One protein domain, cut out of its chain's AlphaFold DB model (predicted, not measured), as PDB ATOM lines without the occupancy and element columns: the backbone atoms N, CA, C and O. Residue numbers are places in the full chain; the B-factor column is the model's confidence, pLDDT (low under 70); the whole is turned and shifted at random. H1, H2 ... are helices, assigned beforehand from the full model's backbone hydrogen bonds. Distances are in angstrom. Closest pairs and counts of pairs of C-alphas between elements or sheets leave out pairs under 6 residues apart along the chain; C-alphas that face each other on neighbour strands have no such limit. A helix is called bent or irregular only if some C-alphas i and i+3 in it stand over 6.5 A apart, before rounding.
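AT A GLANCE: This is residues 125 to 193 of the 195 residues of an uncharacterized protein of Vibrio alginolyticus (UniProt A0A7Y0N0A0). One long, kinked helix, H2, is the core, and three shorter helices pack on one side of it: H1 crosses its first half, while H3 and H4 meet it near the kink. After H2 the backbone loops through residues 163 to 171 and folds back, bringing the start of H3 to the kink. The printed part has 69 residues with four named helices, H1, H2, H3, H4 in that order, and no named strand; its class is all helix. It is compact, with a radius of gyration of the C-alphas of 11.7 A, rounded, and spans 32 by 26 by 20 A.

HOW THE PARTS SIT: H1, residues 125 to 136, touches H2, residues 141 to 162, opposite ways at a steep tilt of 69 degrees, only just short of about perpendicular; the closest C-alphas, of Met 131 and Cys 144, are 5.9 A apart. H2 has a kink of 61 degrees near residue 152 and is irregular, with C-alphas 143 and 146 7.7 A apart. H3, residues 172 to 178, touches H2 at a steep tilt of 66 degrees, the same way, closest at the C-alphas of Asn 152 and Val 172, 5.9 A. H4, residues 183 to 193, touches residues 151 to 155 of H2, about perpendicular at 82 degrees; the closest C-alphas, of Val 154 and Ile 190, are 7.0 A apart. H1 and H4 only just touch, with 3 pairs of C-alphas within 8 A, through residue 125 alone of H1; its C-alpha is 6.0 A from that of Lys 187. H1 and H3 are apart. In H1, H3 and H4 every O i to N i+4 pair is within hydrogen-bond range; in H2, 12 of 18 are.

IN THESE COORDINATES: H1 begins at C-alpha 125, (-3.351, 14.460, 133.422), and is 16.8 A long. H2 is 25.6 A long, H3 9.8 A and H4 15.7 A, ending at C-alpha 193, (0.005, 9.776, 123.969).

THE WHOLE: The C-alphas farthest apart, of Asn 137 and Gly 165, are 32.0 A apart. The printed part has no cut and no long link. Its mean pLDDT is 77.8; residues 140 to 141, 164 to 169, 174 and 178 to 180 are under 70.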
ATOM      1  N   VAL A 125      -2.916  15.321 132.308       88.06
ATOM      2  CA  VAL A 125      -3.351  14.460 133.422       88.06
ATOM      3  C   VAL A 125      -3.770  15.276 134.641       88.06
ATOM      4  O   VAL A 125      -4.851  15.063 135.189       88.06
ATOM      5  N   GLU A 126      -2.969  16.257 135.046       88.38
ATOM      6  CA  GLU A 126      -3.302  17.148 136.160       88.38
ATOM      7  C   GLU A 126      -4.574  17.955 135.872       88.38
ATOM      8  O   GLU A 126      -5.418  18.148 136.753       88.38
ATOM      9  N   ARG A 127      -4.746  18.414 134.626       88.75
ATOM     10  CA  ARG A 127      -5.967  19.099 134.181       88.75
ATOM     11  C   ARG A 127      -7.177  18.161 134.183       88.75
ATOM     12  O   ARG A 127      -8.242  18.573 134.645       88.75
ATOM     13  N   PHE A 128      -7.018  16.909 133.753       88.69
ATOM     14  CA  PHE A 128      -8.061  15.880 133.804       88.69
ATOM     15  C   PHE A 128      -8.530  15.608 135.234       88.69
ATOM     16  O   PHE A 128      -9.730  15.601 135.504       88.69
ATOM     17  N   GLU A 129      -7.609  15.449 136.184       87.56
ATOM     18  CA  GLU A 129      -7.980  15.205 137.579       87.56
ATOM     19  C   GLU A 129      -8.750  16.367 138.207       87.56
ATOM     20  O   GLU A 129      -9.687  16.155 138.979       87.56
ATOM     21  N   LEU A 130      -8.361  17.598 137.878       86.50
ATOM     22  CA  LEU A 130      -9.063  18.790 138.342       86.50
ATOM     23  C   LEU A 130     -10.452  18.891 137.734       86.50
ATOM     24  O   LEU A 130     -11.393  19.199 138.456       86.50
ATOM     25  N   MET A 131     -10.583  18.582 136.443       86.38
ATOM     26  CA  MET A 131     -11.875  18.513 135.772       86.38
ATOM     27  C   MET A 131     -12.803  17.503 136.461       86.38
ATOM     28  O   MET A 131     -13.952  17.836 136.741       86.38
ATOM     29  N   LEU A 132     -12.310  16.305 136.810       85.81
ATOM     30  CA  LEU A 132     -13.115  15.307 137.527       85.81
ATOM     31  C   LEU A 132     -13.591  15.818 138.890       85.81
ATOM     32  O   LEU A 132     -14.782  15.727 139.175       85.81
ATOM     33  N   LYS A 133     -12.690  16.416 139.682       84.75
ATOM     34  CA  LYS A 133     -13.040  17.024 140.977       84.75
ATOM     35  C   LYS A 133     -14.062  18.151 140.823       84.75
ATOM     36  O   LYS A 133     -14.957  18.291 141.648       84.75
ATOM     37  N   SER A 134     -13.937  18.968 139.779       82.94
ATOM     38  CA  SER A 134     -14.901  20.027 139.483       82.94
ATOM     39  C   SER A 134     -16.282  19.475 139.127       82.94
ATOM     40  O   SER A 134     -17.275  20.055 139.562       82.94
ATOM     41  N   PHE A 135     -16.357  18.356 138.401       78.25
ATOM     42  CA  PHE A 135     -17.629  17.682 138.120       78.25
ATOM     43  C   PHE A 135     -18.262  17.098 139.381       78.25
ATOM     44  O   PHE A 135     -19.457  17.290 139.587       78.25
ATOM     45  N   ASP A 136     -17.475  16.453 140.247       79.81
ATOM     46  CA  ASP A 136     -17.973  15.886 141.510       79.81
ATOM     47  C   ASP A 136     -18.542  16.974 142.435       79.81
ATOM     48  O   ASP A 136     -19.528  16.760 143.133       79.81
ATOM     49  N   ASN A 137     -17.962  18.175 142.379       83.31
ATOM     50  CA  ASN A 137     -18.389  19.332 143.162       83.31
ATOM     51  C   ASN A 137     -19.496  20.172 142.492       83.31
ATOM     52  O   ASN A 137     -19.772  21.277 142.957       83.31
ATOM     53  N   GLY A 138     -20.079  19.726 141.371       74.75
ATOM     54  CA  GLY A 138     -21.148  20.457 140.672       74.75
ATOM     55  C   GLY A 138     -20.737  21.837 140.132       74.75
ATOM     56  O   GLY A 138     -21.569  22.734 140.016       74.75
ATOM     57  N   SER A 139     -19.447  22.045 139.846       74.94
ATOM     58  CA  SER A 139     -18.913  23.333 139.381       74.94
ATOM     59  C   SER A 139     -19.210  23.614 137.898       74.94
ATOM     60  O   SER A 139     -19.436  22.698 137.112       74.94
ATOM     61  N   ASP A 140     -19.148  24.895 137.502       67.44
ATOM     62  CA  ASP A 140     -19.408  25.362 136.129       67.44
ATOM     63  C   ASP A 140     -18.518  24.668 135.074       67.44
ATOM     64  O   ASP A 140     -17.287  24.803 135.067       67.44
ATOM     65  N   LEU A 141     -19.182  23.978 134.142       63.84
ATOM     66  CA  LEU A 141     -18.615  23.252 133.004       63.84
ATOM     67  C   LEU A 141     -17.758  24.137 132.090       63.84
ATOM     68  O   LEU A 141     -16.805  23.639 131.487       63.84
ATOM     69  N   LYS A 142     -18.034  25.449 132.016       73.62
ATOM     70  CA  LYS A 142     -17.303  26.378 131.136       73.62
ATOM     71  C   LYS A 142     -15.804  26.414 131.421       73.62
ATOM     72  O   LYS A 142     -15.013  26.576 130.499       73.62
ATOM     73  N   LYS A 143     -15.399  26.209 132.679       71.12
ATOM     74  CA  LYS A 143     -13.984  26.221 133.091       71.12
ATOM     75  C   LYS A 143     -13.207  24.976 132.656       71.12
ATOM     76  O   LYS A 143     -11.987  24.954 132.787       71.12
ATOM     77  N   CYS A 144     -13.903  23.948 132.174       78.81
ATOM     78  CA  CYS A 144     -13.313  22.668 131.800       78.81
ATOM     79  C   CYS A 144     -13.356  22.395 130.290       78.81
ATOM     80  O   CYS A 144     -12.860  21.353 129.875       78.81
ATOM     81  N   LEU A 145     -13.929  23.292 129.475       82.50
ATOM     82  CA  LEU A 145     -14.170  23.045 128.047       82.50
ATOM     83  C   LEU A 145     -12.885  22.787 127.253       82.50
ATOM     84  O   LEU A 145     -12.855  21.844 126.468       82.50
ATOM     85  N   ASP A 146     -11.825  23.556 127.497       83.06
ATOM     86  CA  ASP A 146     -10.548  23.381 126.792       83.06
ATOM     87  C   ASP A 146      -9.902  22.032 127.140       83.06
ATOM     88  O   ASP A 146      -9.522  21.264 126.257       83.06
ATOM     89  N   THR A 147      -9.864  21.692 128.432       85.69
ATOM     90  CA  THR A 147      -9.382  20.391 128.920       85.69
ATOM     91  C   THR A 147     -10.209  19.243 128.343       85.69
ATOM     92  O   THR A 147      -9.662  18.234 127.910       85.69
ATOM     93  N   LEU A 148     -11.533  19.391 128.318       83.88
ATOM     94  CA  LEU A 148     -12.456  18.400 127.781       83.88
ATOM     95  C   LEU A 148     -12.245  18.192 126.276       83.88
ATOM     96  O   LEU A 148     -12.259  17.056 125.802       83.88
ATOM     97  N   HIS A 149     -12.061  19.277 125.523       85.31
ATOM     98  CA  HIS A 149     -11.793  19.231 124.092       85.31
ATOM     99  C   HIS A 149     -10.495  18.471 123.800       85.31
ATOM    100  O   HIS A 149     -10.492  17.545 122.989       85.31
ATOM    101  N   GLU A 150      -9.423  18.807 124.515       87.06
ATOM    102  CA  GLU A 150      -8.114  18.171 124.364       87.06
ATOM    103  C   GLU A 150      -8.154  16.682 124.746       87.06
ATOM    104  O   GLU A 150      -7.683  15.835 123.990       87.06
ATOM    105  N   LEU A 151      -8.822  16.329 125.850       87.81
ATOM    106  CA  LEU A 151      -9.030  14.930 126.242       87.81
ATOM    107  C   LEU A 151      -9.809  14.139 125.193       87.81
ATOM    108  O   LEU A 151      -9.448  13.007 124.882       87.81
ATOM    109  N   ASN A 152     -10.868  14.724 124.632       84.38
ATOM    110  CA  ASN A 152     -11.630  14.086 123.566       84.38
ATOM    111  C   ASN A 152     -10.787  13.903 122.305       84.38
ATOM    112  O   ASN A 152     -10.914  12.878 121.649       84.38
ATOM    113  N   MET A 153      -9.911  14.845 121.965       84.25
ATOM    114  CA  MET A 153      -8.998  14.685 120.834       84.25
ATOM    115  C   MET A 153      -8.028  13.517 121.045       84.25
ATOM    116  O   MET A 153      -7.908  12.667 120.162       84.25
ATOM    117  N   VAL A 154      -7.403  13.435 122.223       83.75
ATOM    118  CA  VAL A 154      -6.405  12.404 122.553       83.75
ATOM    119  C   VAL A 154      -7.039  11.016 122.704       83.75
ATOM    120  O   VAL A 154      -6.539  10.032 122.167       83.75
ATOM    121  N   LEU A 155      -8.167  10.914 123.408       82.19
ATOM    122  CA  LEU A 155      -8.738   9.623 123.805       82.19
ATOM    123  C   LEU A 155      -9.688   9.024 122.762       82.19
ATOM    124  O   LEU A 155      -9.893   7.810 122.750       82.19
ATOM    125  N   ARG A 156     -10.274   9.829 121.868       78.69
ATOM    126  CA  ARG A 156     -11.305   9.379 120.912       78.69
ATOM    127  C   ARG A 156     -10.897   8.194 120.028       78.69
ATOM    128  O   ARG A 156     -11.754   7.330 119.832       78.69
ATOM    129  N   PRO A 157      -9.664   8.086 119.495       78.12
ATOM    130  CA  PRO A 157      -9.247   6.897 118.744       78.12
ATOM    131  C   PRO A 157      -9.332   5.611 119.576       78.12
ATOM    132  O   PRO A 157      -9.801   4.583 119.089       78.12
ATOM    133  N   HIS A 158      -8.959   5.682 120.855       77.19
ATOM    134  CA  HIS A 158      -8.988   4.547 121.776       77.19
ATOM    135  C   HIS A 158     -10.405   4.241 122.260       77.19
ATOM    136  O   HIS A 158     -10.820   3.083 122.254       77.19
ATOM    137  N   LEU A 159     -11.188   5.270 122.590       74.38
ATOM    138  CA  LEU A 159     -12.582   5.108 123.000       74.38
ATOM    139  C   LEU A 159     -13.438   4.494 121.886       74.38
ATOM    140  O   LEU A 159     -14.257   3.630 122.171       74.38
ATOM    141  N   LYS A 160     -13.199   4.834 120.610       75.62
ATOM    142  CA  LYS A 160     -13.864   4.180 119.463       75.62
ATOM    143  C   LYS A 160     -13.629   2.672 119.406       75.62
ATOM    144  O   LYS A 160     -14.529   1.928 119.028       75.62
ATOM    145  N   ASN A 161     -12.431   2.218 119.770       74.56
ATOM    146  CA  ASN A 161     -12.098   0.795 119.766       74.56
ATOM    147  C   ASN A 161     -12.754   0.031 120.919       74.56
ATOM    148  O   ASN A 161     -12.973  -1.172 120.790       74.56
ATOM    149  N   ILE A 162     -13.058   0.720 122.019       71.50
ATOM    150  CA  ILE A 162     -13.648   0.128 123.222       71.50
ATOM    151  C   ILE A 162     -15.180   0.190 123.163       71.50
ATOM    152  O   ILE A 162     -15.850  -0.768 123.527       71.50
ATOM    153  N   MET A 163     -15.737   1.269 122.614       70.38
ATOM    154  CA  MET A 163     -17.178   1.516 122.482       70.38
ATOM    155  C   MET A 163     -17.725   1.075 121.114       70.38
ATOM    156  O   MET A 163     -18.545   1.759 120.495       70.38
ATOM    157  N   LYS A 164     -17.232  -0.056 120.596       64.88
ATOM    158  CA  LYS A 164     -17.656  -0.585 119.291       64.88
ATOM    159  C   LYS A 164     -19.163  -0.854 119.296       64.88
ATOM    160  O   LYS A 164     -19.650  -1.625 120.112       64.88
ATOM    161  N   GLY A 165     -19.876  -0.248 118.347       61.09
ATOM    162  CA  GLY A 165     -21.324  -0.418 118.181       61.09
ATOM    163  C   GLY A 165     -22.179   0.715 118.757       61.09
ATOM    164  O   GLY A 165     -23.378   0.744 118.483       61.09
ATOM    165  N   GLU A 166     -21.599   1.683 119.476       63.75
ATOM    166  CA  GLU A 166     -22.338   2.885 119.875       63.75
ATOM    167  C   GLU A 166     -22.527   3.859 118.699       63.75
ATOM    168  O   GLU A 166     -21.623   4.097 117.893       63.75
ATOM    169  N   ARG A 167     -23.727   4.448 118.592       58.44
ATOM    170  CA  ARG A 167     -24.017   5.478 117.585       58.44
ATOM    171  C   ARG A 167     -23.386   6.802 118.006       58.44
ATOM    172  O   ARG A 167     -23.883   7.464 118.910       58.44
ATOM    173  N   GLY A 168     -22.341   7.216 117.296       66.06
ATOM    174  CA  GLY A 168     -21.721   8.530 117.456       66.06
ATOM    175  C   GLY A 168     -20.222   8.457 117.723       66.06
ATOM    176  O   GLY A 168     -19.595   7.404 117.651       66.06
ATOM    177  N   ALA A 169     -19.622   9.616 117.976       66.88
ATOM    178  CA  ALA A 169     -18.223   9.704 118.355       66.88
ATOM    179  C   ALA A 169     -18.102   9.673 119.882       66.88
ATOM    180  O   ALA A 169     -18.574  10.619 120.510       66.88
ATOM    181  N   PRO A 170     -17.466   8.647 120.468       70.00
ATOM    182  CA  PRO A 170     -17.372   8.543 121.913       70.00
ATOM    183  C   PRO A 170     -16.482   9.646 122.484       70.00
ATOM    184  O   PRO A 170     -15.454  10.011 121.900       70.00
ATOM    185  N   THR A 171     -16.898  10.163 123.633       75.62
ATOM    186  CA  THR A 171     -16.241  11.228 124.386       75.62
ATOM    187  C   THR A 171     -15.762  10.723 125.745       75.62
ATOM    188  O   THR A 171     -16.166   9.665 126.227       75.62
ATOM    189  N   VAL A 172     -14.934  11.510 126.427       73.25
ATOM    190  CA  VAL A 172     -14.534  11.255 127.815       73.25
ATOM    191  C   VAL A 172     -15.744  11.255 128.770       73.25
ATOM    192  O   VAL A 172     -15.681  10.651 129.835       73.25
ATOM    193  N   TYR A 173     -16.886  11.847 128.398       72.44
ATOM    194  CA  TYR A 173     -18.128  11.665 129.159       72.44
ATOM    195  C   TYR A 173     -18.725  10.275 128.979       72.44
ATOM    196  O   TYR A 173     -19.183   9.681 129.955       72.44
ATOM    197  N   ASP A 174     -18.690   9.734 127.763       69.94
ATOM    198  CA  ASP A 174     -19.154   8.371 127.508       69.94
ATOM    199  C   ASP A 174     -18.283   7.350 128.249       69.94
ATOM    200  O   ASP A 174     -18.801   6.385 128.803       69.94
ATOM    201  N   TRP A 175     -16.979   7.615 128.387       74.56
ATOM    202  CA  TRP A 175     -16.136   6.870 129.322       74.56
ATOM    203  C   TRP A 175     -16.672   6.933 130.760       74.56
ATOM    204  O   TRP A 175     -16.933   5.889 131.358       74.56
ATOM    205  N   ARG A 176     -16.849   8.147 131.302       73.00
ATOM    206  CA  ARG A 176     -17.205   8.373 132.713       73.00
ATOM    207  C   ARG A 176     -18.510   7.686 133.122       73.00
ATOM    208  O   ARG A 176     -18.643   7.319 134.286       73.00
ATOM    209  N   TYR A 177     -19.460   7.545 132.198       71.06
ATOM    210  CA  TYR A 177     -20.806   7.054 132.507       71.06
ATOM    211  C   TYR A 177     -21.178   5.718 131.854       71.06
ATOM    212  O   TYR A 177     -22.162   5.121 132.281       71.06
ATOM    213  N   LYS A 178     -20.445   5.243 130.836       67.25
ATOM    214  CA  LYS A 178     -20.855   4.065 130.046       67.25
ATOM    215  C   LYS A 178     -19.777   2.993 129.863       67.25
ATOM    216  O   LYS A 178     -20.096   1.922 129.359       67.25
ATOM    217  N   CYS A 179     -18.520   3.233 130.249       64.88
ATOM    218  CA  CYS A 179     -17.421   2.294 129.982       64.88
ATOM    219  C   CYS A 179     -16.851   1.631 131.243       64.88
ATOM    220  O   CYS A 179     -16.694   2.274 132.275       64.88
ATOM    221  N   ASN A 180     -16.382   0.382 131.111       68.75
ATOM    222  CA  ASN A 180     -15.645  -0.369 132.147       68.75
ATOM    223  C   ASN A 180     -14.149   0.010 132.259       68.75
ATOM    224  O   ASN A 180     -13.342  -0.780 132.744       68.75
ATOM    225  N   ILE A 181     -13.744   1.186 131.776       72.06
ATOM    226  CA  ILE A 181     -12.344   1.635 131.847       72.06
ATOM    227  C   ILE A 181     -12.165   2.429 133.143       72.06
ATOM    228  O   ILE A 181     -12.980   3.295 133.458       72.06
ATOM    229  N   SER A 182     -11.096   2.188 133.894       81.19
ATOM    230  CA  SER A 182     -10.826   2.918 135.135       81.19
ATOM    231  C   SER A 182     -10.208   4.301 134.891       81.19
ATOM    232  O   SER A 182      -9.586   4.565 133.859       81.19
ATOM    233  N   LYS A 183     -10.321   5.195 135.886       82.81
ATOM    234  CA  LYS A 183      -9.656   6.512 135.881       82.81
ATOM    235  C   LYS A 183      -8.145   6.389 135.647       82.81
ATOM    236  O   LYS A 183      -7.578   7.197 134.919       82.81
ATOM    237  N   GLU A 184      -7.505   5.390 136.247       85.00
ATOM    238  CA  GLU A 184      -6.058   5.180 136.124       85.00
ATOM    239  C   GLU A 184      -5.672   4.713 134.716       85.00
ATOM    240  O   GLU A 184      -4.707   5.221 134.155       85.00
ATOM    241  N   GLN A 185      -6.482   3.859 134.080       80.75
ATOM    242  CA  GLN A 185      -6.270   3.478 132.679       80.75
ATOM    243  C   GLN A 185      -6.359   4.685 131.735       80.75
ATOM    244  O   GLN A 185      -5.565   4.789 130.802       80.75
ATOM    245  N   ILE A 186      -7.267   5.634 131.993       82.44
ATOM    246  CA  ILE A 186      -7.341   6.884 131.222       82.44
ATOM    247  C   ILE A 186      -6.096   7.754 131.431       82.44
ATOM    248  O   ILE A 186      -5.578   8.297 130.461       82.44
ATOM    249  N   LYS A 187      -5.569   7.865 132.656       85.75
ATOM    250  CA  LYS A 187      -4.321   8.611 132.901       85.75
ATOM    251  C   LYS A 187      -3.129   8.004 132.173       85.75
ATOM    252  O   LYS A 187      -2.361   8.743 131.568       85.75
ATOM    253  N   THR A 188      -2.993   6.679 132.210       84.06
ATOM    254  CA  THR A 188      -1.935   5.969 131.481       84.06
ATOM    255  C   THR A 188      -2.052   6.209 129.979       84.06
ATOM    256  O   THR A 188      -1.047   6.473 129.329       84.06
ATOM    257  N   LEU A 189      -3.272   6.183 129.432       82.06
ATOM    258  CA  LEU A 189      -3.509   6.503 128.024       82.06
ATOM    259  C   LEU A 189      -3.125   7.946 127.685       82.06
ATOM    260  O   LEU A 189      -2.503   8.160 126.656       82.06
ATOM    261  N   ILE A 190      -3.464   8.919 128.536       85.38
ATOM    262  CA  ILE A 190      -3.063  10.316 128.328       85.38
ATOM    263  C   ILE A 190      -1.535  10.418 128.297       85.38
ATOM    264  O   ILE A 190      -1.000  10.910 127.314       85.38
ATOM    265  N   ASN A 191      -0.841   9.899 129.318       84.94
ATOM    266  CA  ASN A 191       0.621   9.970 129.407       84.94
ATOM    267  C   ASN A 191       1.305   9.356 128.180       84.94
ATOM    268  O   ASN A 191       2.101  10.028 127.539       84.94
ATOM    269  N   ASN A 192       0.916   8.138 127.792       80.50
ATOM    270  CA  ASN A 192       1.510   7.430 126.651       80.50
ATOM    271  C   ASN A 192       1.299   8.125 125.293       80.50
ATOM    272  O   ASN A 192       1.913   7.723 124.309       80.50
ATOM    273  N   LEU A 193       0.371   9.082 125.207       74.94
ATOM    274  CA  LEU A 193       0.005   9.776 123.969       74.94
ATOM    275  C   LEU A 193       0.444  11.246 123.953       74.94
ATOM    276  O   LEU A 193       0.304  11.901 122.921       74.94
TER     277      LEU A 193